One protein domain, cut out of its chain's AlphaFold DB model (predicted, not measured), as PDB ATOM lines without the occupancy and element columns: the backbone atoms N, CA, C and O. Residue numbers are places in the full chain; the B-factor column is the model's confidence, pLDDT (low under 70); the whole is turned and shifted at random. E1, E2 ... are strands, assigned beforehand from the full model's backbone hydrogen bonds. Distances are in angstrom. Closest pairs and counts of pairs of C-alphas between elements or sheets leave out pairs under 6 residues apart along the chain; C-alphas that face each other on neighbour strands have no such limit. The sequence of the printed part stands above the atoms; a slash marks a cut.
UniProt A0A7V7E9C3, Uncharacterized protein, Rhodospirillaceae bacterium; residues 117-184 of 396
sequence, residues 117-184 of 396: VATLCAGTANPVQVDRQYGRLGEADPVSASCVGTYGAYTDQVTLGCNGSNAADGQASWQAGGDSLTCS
ATOM      1  N   VAL A 117       0.495  49.964  16.068       95.12
ATOM      2  CA  VAL A 117       1.797  49.567  15.500       95.12
ATOM      3  C   VAL A 117       2.419  48.436  16.318       95.12
ATOM      4  O   VAL A 117       3.019  47.515  15.766       95.12
ATOM      5  N   ALA A 118       2.275  48.515  17.639       95.38
ATOM      6  CA  ALA A 118       2.717  47.507  18.587       95.38
ATOM      7  C   ALA A 118       1.708  47.382  19.734       95.38
ATOM      8  O   ALA A 118       0.847  48.240  19.936       95.38
ATOM      9  N   THR A 119       1.830  46.305  20.503       95.25
ATOM     10  CA  THR A 119       1.079  46.104  21.742       95.25
ATOM     11  C   THR A 119       2.068  45.811  22.858       95.25
ATOM     12  O   THR A 119       2.731  44.780  22.824       95.25
ATOM     13  N   LEU A 120       2.155  46.711  23.833       94.62
ATOM     14  CA  LEU A 120       2.905  46.491  25.067       94.62
ATOM     15  C   LEU A 120       2.012  45.787  26.089       94.62
ATOM     16  O   LEU A 120       0.784  45.787  25.978       94.62
ATOM     17  N   CYS A 121       2.622  45.204  27.111       94.50
ATOM     18  CA  CYS A 121       1.948  44.514  28.199       94.50
ATOM     19  C   CYS A 121       1.094  43.310  27.741       94.50
ATOM     20  O   CYS A 121       0.153  42.936  28.434       94.50
ATOM     21  N   ALA A 122       1.415  42.674  26.606       87.25
ATOM     22  CA  ALA A 122       0.583  41.637  25.971       87.25
ATOM     23  C   ALA A 122       0.505  40.285  26.727       87.25
ATOM     24  O   ALA A 122      -0.159  39.359  26.268       87.25
ATOM     25  N   GLY A 123       1.207  40.151  27.855       84.00
ATOM     26  CA  GLY A 123       1.279  38.927  28.654       84.00
ATOM     27  C   GLY A 123       0.237  38.868  29.771       84.00
ATOM     28  O   GLY A 123      -0.942  38.622  29.547       84.00
ATOM     29  N   THR A 124       0.696  39.035  31.012       81.56
ATOM     30  CA  THR A 124      -0.137  38.877  32.223       81.56
ATOM     31  C   THR A 124      -0.812  40.171  32.683       81.56
ATOM     32  O   THR A 124      -1.475  40.174  33.718       81.56
ATOM     33  N   ALA A 125      -0.626  41.263  31.944       91.62
ATOM     34  CA  ALA A 125      -1.150  42.588  32.243       91.62
ATOM     35  C   ALA A 125      -2.193  43.019  31.196       91.62
ATOM     36  O   ALA A 125      -2.420  42.333  30.202       91.62
ATOM     37  N   ASN A 126      -2.836  44.168  31.424       90.56
ATOM     38  CA  ASN A 126      -3.735  44.759  30.435       90.56
ATOM     39  C   ASN A 126      -2.924  45.255  29.226       90.56
ATOM     40  O   ASN A 126      -2.033  46.087  29.423       90.56
ATOM     41  N   PRO A 127      -3.233  44.807  27.995       93.88
ATOM     42  CA  PRO A 127      -2.508  45.239  26.808       93.88
ATOM     43  C   PRO A 127      -2.629  46.748  26.574       93.88
ATOM     44  O   PRO A 127      -3.715  47.321  26.683       93.88
ATOM     45  N   VAL A 128      -1.521  47.383  26.200       93.50
ATOM     46  CA  VAL A 128      -1.441  48.805  25.851       93.50
ATOM     47  C   VAL A 128      -1.132  48.915  24.363       93.50
ATOM     48  O   VAL A 128      -0.061  48.511  23.911       93.50
ATOM     49  N   GLN A 129      -2.079  49.450  23.593       94.88
ATOM     50  CA  GLN A 129      -1.865  49.721  22.172       94.88
ATOM     51  C   GLN A 129      -0.921  50.906  21.999       94.88
ATOM     52  O   GLN A 129      -1.025  51.910  22.707       94.88
ATOM     53  N   VAL A 130      -0.000  50.774  21.051       93.50
ATOM     54  CA  VAL A 130       0.963  51.813  20.714       93.50
ATOM     55  C   VAL A 130       0.599  52.388  19.353       93.50
ATOM     56  O   VAL A 130       0.791  51.746  18.319       93.50
ATOM     57  N   ASP A 131       0.092  53.615  19.377       92.75
ATOM     58  CA  ASP A 131      -0.212  54.408  18.191       92.75
ATOM     59  C   ASP A 131       0.929  55.387  17.907       92.75
ATOM     60  O   ASP A 131       1.646  55.810  18.820       92.75
ATOM     61  N   ARG A 132       1.086  55.776  16.643       92.94
ATOM     62  CA  ARG A 132       2.028  56.816  16.232       92.94
ATOM     63  C   ARG A 132       1.398  57.837  15.319       92.94
ATOM     64  O   ARG A 132       0.544  57.509  14.498       92.94
ATOM     65  N   GLN A 133       1.862  59.072  15.452       93.06
ATOM     66  CA  GLN A 133       1.611  60.139  14.497       93.06
ATOM     67  C   GLN A 133       2.625  60.061  13.348       93.06
ATOM     68  O   GLN A 133       3.087  58.983  12.973       93.06
ATOM     69  N   TYR A 134       2.946  61.198  12.739       93.38
ATOM     70  CA  TYR A 134       3.867  61.249  11.618       93.38
ATOM     71  C   TYR A 134       5.325  61.185  12.084       93.38
ATOM     72  O   TYR A 134       5.701  61.837  13.059       93.38
ATOM     73  N   GLY A 135       6.149  60.435  11.349       94.06
ATOM     74  CA  GLY A 135       7.599  60.342  11.562       94.06
ATOM     75  C   GLY A 135       8.377  60.359  10.255       94.06
ATOM     76  O   GLY A 135       7.804  60.172   9.181       94.06
ATOM     77  N   ARG A 136       9.683  60.609  10.313       94.31
ATOM     78  CA  ARG A 136      10.555  60.645   9.126       94.31
ATOM     79  C   ARG A 136      11.131  59.266   8.824       94.31
ATOM     80  O   ARG A 136      11.457  58.521   9.736       94.31
ATOM     81  N   LEU A 137      11.334  58.933   7.550       94.88
ATOM     82  CA  LEU A 137      12.020  57.691   7.182       94.88
ATOM     83  C   LEU A 137      13.403  57.604   7.851       94.88
ATOM     84  O   LEU A 137      14.207  58.530   7.746       94.88
ATOM     85  N   GLY A 138      13.677  56.463   8.484       93.06
ATOM     86  CA  GLY A 138      14.895  56.198   9.252       93.06
ATOM     87  C   GLY A 138      14.812  56.620  10.719       93.06
ATOM     88  O   GLY A 138      15.750  56.371  11.474       93.06
ATOM     89  N   GLU A 139      13.711  57.244  11.134       93.00
ATOM     90  CA  GLU A 139      13.471  57.591  12.527       93.00
ATOM     91  C   GLU A 139      13.179  56.349  13.371       93.00
ATOM     92  O   GLU A 139      12.481  55.433  12.932       93.00
ATOM     93  N   ALA A 140      13.717  56.337  14.589       92.19
ATOM     94  CA  ALA A 140      13.488  55.296  15.573       92.19
ATOM     95  C   ALA A 140      12.961  55.919  16.864       92.19
ATOM     96  O   ALA A 140      13.476  56.942  17.316       92.19
ATOM     97  N   ASP A 141      11.965  55.274  17.457       90.50
ATOM     98  CA  ASP A 141      11.268  55.766  18.632       90.50
ATOM     99  C   ASP A 141      11.106  54.664  19.689       90.50
ATOM    100  O   ASP A 141      10.331  53.719  19.494       90.50
ATOM    101  N   PRO A 142      11.855  54.739  20.802       91.88
ATOM    102  CA  PRO A 142      11.697  53.814  21.907       91.88
ATOM    103  C   PRO A 142      10.456  54.182  22.721       91.88
ATOM    104  O   PRO A 142      10.395  55.253  23.321       91.88
ATOM    105  N   VAL A 143       9.501  53.260  22.832       92.56
ATOM    106  CA  VAL A 143       8.340  53.440  23.707       92.56
ATOM    107  C   VAL A 143       8.220  52.329  24.710       92.56
ATOM    108  O   VAL A 143       8.435  51.158  24.415       92.56
ATOM    109  N   SER A 144       7.905  52.750  25.928       94.31
ATOM    110  CA  SER A 144       7.818  51.889  27.087       94.31
ATOM    111  C   SER A 144       6.509  52.109  27.825       94.31
ATOM    112  O   SER A 144       5.948  53.208  27.821       94.31
ATOM    113  N   ALA A 145       6.038  51.051  28.466       94.38
ATOM    114  CA  ALA A 145       4.889  51.062  29.347       94.38
ATOM    115  C   ALA A 145       5.247  50.355  30.654       94.38
ATOM    116  O   ALA A 145       5.977  49.362  30.677       94.38
ATOM    117  N   SER A 146       4.712  50.868  31.759       94.62
ATOM    118  CA  SER A 146       4.722  50.156  33.034       94.62
ATOM    119  C   SER A 146       3.508  49.238  33.091       94.62
ATOM    120  O   SER A 146       2.368  49.698  33.081       94.62
ATOM    121  N   CYS A 147       3.764  47.939  33.159       94.75
ATOM    122  CA  CYS A 147       2.756  46.896  33.189       94.75
ATOM    123  C   CYS A 147       2.606  46.359  34.616       94.75
ATOM    124  O   CYS A 147       3.591  46.220  35.343       94.75
ATOM    125  N   VAL A 148       1.382  46.019  35.017       93.75
ATOM    126  CA  VAL A 148       1.109  45.333  36.287       93.75
ATOM    127  C   VAL A 148       0.435  44.010  35.963       93.75
ATOM    128  O   VAL A 148      -0.733  43.990  35.575       93.75
ATOM    129  N   GLY A 149       1.199  42.924  36.067       92.12
ATOM    130  CA  GLY A 149       0.720  41.569  35.821       92.12
ATOM    131  C   GLY A 149       0.515  40.774  37.107       92.12
ATOM    132  O   GLY A 149       0.776  41.259  38.209       92.12
ATOM    133  N   THR A 150       0.099  39.515  36.964       92.31
ATOM    134  CA  THR A 150      -0.123  38.584  38.088       92.31
ATOM    135  C   THR A 150       1.098  38.439  39.007       92.31
ATOM    136  O   THR A 150       0.930  38.298  40.214       92.31
ATOM    137  N   TYR A 151       2.309  38.516  38.441       92.25
ATOM    138  CA  TYR A 151       3.580  38.308  39.148       92.25
ATOM    139  C   TYR A 151       4.239  39.594  39.661       92.25
ATOM    140  O   TYR A 151       5.307  39.532  40.266       92.25
ATOM    141  N   GLY A 152       3.619  40.757  39.448       91.50
ATOM    142  CA  GLY A 152       4.132  42.056  39.877       91.50
ATOM    143  C   GLY A 152       4.253  43.066  38.737       91.50
ATOM    144  O   GLY A 152       3.790  42.846  37.618       91.50
ATOM    145  N   ALA A 153       4.866  44.209  39.047       93.00
ATOM    146  CA  ALA A 153       5.114  45.259  38.068       93.00
ATOM    147  C   ALA A 153       6.352  44.946  37.212       93.00
ATOM    148  O   ALA A 153       7.380  44.497  37.723       93.00
ATOM    149  N   TYR A 154       6.272  45.218  35.914       94.12
ATOM    150  CA  TYR A 154       7.386  45.108  34.974       94.12
ATOM    151  C   TYR A 154       7.334  46.252  33.961       94.12
ATOM    152  O   TYR A 154       6.297  46.896  33.794       94.12
ATOM    153  N   THR A 155       8.455  46.522  33.296       94.50
ATOM    154  CA  THR A 155       8.498  47.488  32.192       94.50
ATOM    155  C   THR A 155       8.609  46.731  30.885       94.50
ATOM    156  O   THR A 155       9.464  45.857  30.742       94.50
ATOM    157  N   ASP A 156       7.747  47.086  29.946       95.69
ATOM    158  CA  ASP A 156       7.727  46.563  28.588       95.69
ATOM    159  C   ASP A 156       8.140  47.683  27.632       95.69
ATOM    160  O   ASP A 156       7.660  48.811  27.775       95.69
ATOM    161  N   GLN A 157       9.077  47.414  26.727       95.06
ATOM    162  CA  GLN A 157       9.646  48.405  25.825       95.06
ATOM    163  C   GLN A 157       9.844  47.836  24.424       95.06
ATOM    164  O   GLN A 157      10.591  46.881  24.221       95.06
ATOM    165  N   VAL A 158       9.306  48.554  23.440       95.25
ATOM    166  CA  VAL A 158       9.510  48.306  22.013       95.25
ATOM    167  C   VAL A 158      10.203  49.506  21.378       95.25
ATOM    168  O   VAL A 158       9.963  50.654  21.752       95.25
ATOM    169  N   THR A 159      11.067  49.265  20.396       94.56
ATOM    170  CA  THR A 159      11.573  50.342  19.530       94.56
ATOM    171  C   THR A 159      10.811  50.308  18.218       94.56
ATOM    172  O   THR A 159      10.885  49.314  17.500       94.56
ATOM    173  N   LEU A 160      10.074  51.369  17.898       94.75
ATOM    174  CA  LEU A 160       9.420  51.511  16.601       94.75
ATOM    175  C   LEU A 160      10.382  52.157  15.607       94.75
ATOM    176  O   LEU A 160      11.126  53.061  15.969       94.75
ATOM    177  N   GLY A 161      10.367  51.707  14.359       95.31
ATOM    178  CA  GLY A 161      11.142  52.295  13.270       95.31
ATOM    179  C   GLY A 161      10.235  52.749  12.137       95.31
ATOM    180  O   GLY A 161       9.325  52.020  11.738       95.31
ATOM    181  N   CYS A 162      10.483  53.938  11.596       96.00
ATOM    182  CA  CYS A 162       9.858  54.383  10.362       96.00
ATOM    183  C   CYS A 162      10.679  53.881   9.168       96.00
ATOM    184  O   CYS A 162      11.729  54.440   8.842       96.00
ATOM    185  N   ASN A 163      10.201  52.824   8.508       95.75
ATOM    186  CA  ASN A 163      10.940  52.111   7.463       95.75
ATOM    187  C   ASN A 163      10.201  52.144   6.123       95.75
ATOM    188  O   ASN A 163       8.972  52.181   6.075       95.75
ATOM    189  N   GLY A 164      10.951  52.112   5.020       94.81
ATOM    190  CA  GLY A 164      10.405  52.314   3.681       94.81
ATOM    191  C   GLY A 164      11.445  52.786   2.668       94.81
ATOM    192  O   GLY A 164      12.627  52.462   2.773       94.81
ATOM    193  N   SER A 165      11.000  53.559   1.675       92.19
ATOM    194  CA  SER A 165      11.837  54.027   0.566       92.19
ATOM    195  C   SER A 165      11.724  55.535   0.336       92.19
ATOM    196  O   SER A 165      10.633  56.104   0.375       92.19
ATOM    197  N   ASN A 166      12.854  56.175   0.014       89.19
ATOM    198  CA  ASN A 166      12.938  57.568  -0.456       89.19
ATOM    199  C   ASN A 166      12.779  57.706  -1.986       89.19
ATOM    200  O   ASN A 166      13.063  58.768  -2.553       89.19
ATOM    201  N   ALA A 167      12.345  56.649  -2.680       86.25
ATOM    202  CA  ALA A 167      11.967  56.742  -4.088       86.25
ATOM    203  C   ALA A 167      10.829  57.763  -4.295       86.25
ATOM    204  O   ALA A 167      10.139  58.177  -3.355       86.25
ATOM    205  N   ALA A 168      10.630  58.184  -5.543       75.81
ATOM    206  CA  ALA A 168       9.593  59.149  -5.901       75.81
ATOM    207  C   ALA A 168       8.180  58.696  -5.494       75.81
ATOM    208  O   ALA A 168       7.391  59.486  -4.983       75.81
ATOM    209  N   ASP A 169       7.906  57.414  -5.691       78.38
ATOM    210  CA  ASP A 169       6.720  56.664  -5.280       78.38
ATOM    211  C   ASP A 169       6.917  55.929  -3.944       78.38
ATOM    212  O   ASP A 169       6.033  55.211  -3.488       78.38
ATOM    213  N   GLY A 170       8.076  56.113  -3.307       85.44
ATOM    214  CA  GLY A 170       8.426  55.448  -2.065       85.44
ATOM    215  C   GLY A 170       7.453  55.808  -0.949       85.44
ATOM    216  O   GLY A 170       7.122  56.982  -0.751       85.44
ATOM    217  N   GLN A 171       7.031  54.783  -0.219       90.25
ATOM    218  CA  GLN A 171       6.212  54.875   0.983       90.25
ATOM    219  C   GLN A 171       7.032  54.413   2.186       90.25
ATOM    220  O   GLN A 171       8.026  53.693   2.034       90.25
ATOM    221  N   ALA A 172       6.628  54.857   3.370       94.75
ATOM    222  CA  ALA A 172       7.162  54.385   4.632       94.75
ATOM    223  C   ALA A 172       6.007  54.114   5.595       94.75
ATOM    224  O   ALA A 172       4.943  54.724   5.487       94.75
ATOM    225  N   SER A 173       6.217  53.183   6.512       95.56
ATOM    226  CA  SER A 173       5.249  52.808   7.540       95.56
ATOM    227  C   SER A 173       5.965  52.570   8.857       95.56
ATOM    228  O   SER A 173       7.127  52.145   8.867       95.56
ATOM    229  N   TRP A 174       5.259  52.789   9.960       96.12
ATOM    230  CA  TRP A 174       5.775  52.429  11.268       96.12
ATOM    231  C   TRP A 174       5.840  50.911  11.410       96.12
ATOM    232  O   TRP A 174       4.889  50.194  11.097       96.12
ATOM    233  N   GLN A 175       6.981  50.423  11.879       96.12
ATOM    234  CA  GLN A 175       7.235  49.008  12.108       96.12
ATOM    235  C   GLN A 175       7.703  48.807  13.543       96.12
ATOM    236  O   GLN A 175       8.577  49.528  14.024       96.12
ATOM    237  N   ALA A 176       7.139  47.810  14.220       95.12
ATOM    238  CA  ALA A 176       7.646  47.373  15.509       95.12
ATOM    239  C   ALA A 176       8.984  46.644  15.323       95.12
ATOM    240  O   ALA A 176       9.093  45.716  14.520       95.12
ATOM    241  N   GLY A 177      10.006  47.100  16.040       92.00
ATOM    242  CA  GLY A 177      11.298  46.437  16.145       92.00
ATOM    243  C   GLY A 177      11.320  45.396  17.263       92.00
ATOM    244  O   GLY A 177      10.307  44.784  17.592       92.00
ATOM    245  N   GLY A 178      12.506  45.194  17.843       88.25
ATOM    246  CA  GLY A 178      12.687  44.276  18.964       88.25
ATOM    247  C   GLY A 178      11.889  44.711  20.193       88.25
ATOM    248  O   GLY A 178      11.893  45.889  20.557       88.25
ATOM    249  N   ASP A 179      11.236  43.734  20.811       89.62
ATOM    250  CA  ASP A 179      10.542  43.855  22.088       89.62
ATOM    251  C   ASP A 179      11.489  43.451  23.233       89.62
ATOM    252  O   ASP A 179      12.259  42.489  23.119       89.62
ATOM    253  N   SER A 180      11.477  44.214  24.323       92.44
ATOM    254  CA  SER A 180      12.324  44.010  25.489       92.44
ATOM    255  C   SER A 180      11.545  44.189  26.790       92.44
ATOM    256  O   SER A 180      10.915  45.212  27.043       92.44
ATOM    257  N   LEU A 181      11.659  43.188  27.665       93.44
ATOM    258  CA  LEU A 181      11.026  43.178  28.979       93.44
ATOM    259  C   LEU A 181      12.079  43.377  30.066       93.44
ATOM    260  O   LEU A 181      13.060  42.632  30.139       93.44
ATOM    261  N   THR A 182      11.837  44.338  30.952       94.50
ATOM    262  CA  THR A 182      12.617  44.539  32.172       94.50
ATOM    263  C   THR A 182      11.823  44.026  33.368       94.50
ATOM    264  O   THR A 182      10.809  44.607  33.760       94.50
ATOM    265  N   CYS A 183      12.308  42.931  33.951       94.25
ATOM    266  CA  CYS A 183      11.643  42.184  35.015       94.25
ATOM    267  C   CYS A 183      12.401  42.347  36.339       94.25
ATOM    268  O   CYS A 183      13.632  42.294  36.367       94.25
ATOM    269  N   SER A 184      11.684  42.492  37.452       93.94
ATOM    270  CA  SER A 184      12.274  42.454  38.791       93.94
ATOM    271  C   SER A 184      12.352  41.014  39.293       93.94
ATOM    272  O   SER A 184      11.368  40.276  39.214       93.94
TER     273      SER A 184
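AT A GLANCE: This is residues 117 to 184 of the 396 residues of an uncharacterized protein of Rhodospirillaceae bacterium (UniProt A0A7V7E9C3). A long, strongly twisted sheet of three strands, E3 to E5, has the short hairpin of E1 and E2 over one face, a small sandwich with its strands nearly aligned. The whole is a slender rod, with the E3 to E4 link at one end and the E4 to E5 link at the other. The printed part has 68 residues, with five named strands, E1 to E5 in chain order, and no named helix; the class is all strand. Both sheets, E3 - E4 - E5 and E1 - E2, are antiparallel. The whole is loose, with a radius of gyration of the C-alphas of 14.3 A and spans of 50 by 17 by 14 A.

IN THESE COORDINATES: E1, residues 117 to 120, begins with C-alpha 117 at (1.797, 49.567, 15.500) and is 10.1 A long. E2, residues 128 to 132, measures 13.0 A. E3, residues 140 to 149, measures 27.6 A. E4, residues 152 to 164, is the longest at 38.1 A. E5, residues 172 to 182, measures 29.8 A and ends with C-alpha 182 at (12.617, 44.539, 32.172).

HOW THE PARTS SIT: E1 and E2 form a hairpin at 151 degrees, with N 120 and O 128 2.9 A apart, within hydrogen-bond range. E3, E4 and E5 form a meander, each strand the antiparallel neighbour of the one before. Between the neighbour strands E3 and E4, N 145 and O 156 are within hydrogen-bond range at 2.9 A, and between the neighbour strands E4 and E5, N 175 and O 161 are within hydrogen-bond range at 2.8 A. In the sandwich, two sheets face to face, the facing parts are 8.0 A centre to centre. The closest C-alphas of E1 and E5 are those of Ala 118 and Ala 176, 5.8 A. E2 and E4 are apart.

THE WHOLE: The farthest C-alphas, Tyr 151 and Ala 168, are 50.0 A apart. The printed part has no cut. The E3 to E4 link is tight and the other three are short. No printed residue has a pLDDT under 70.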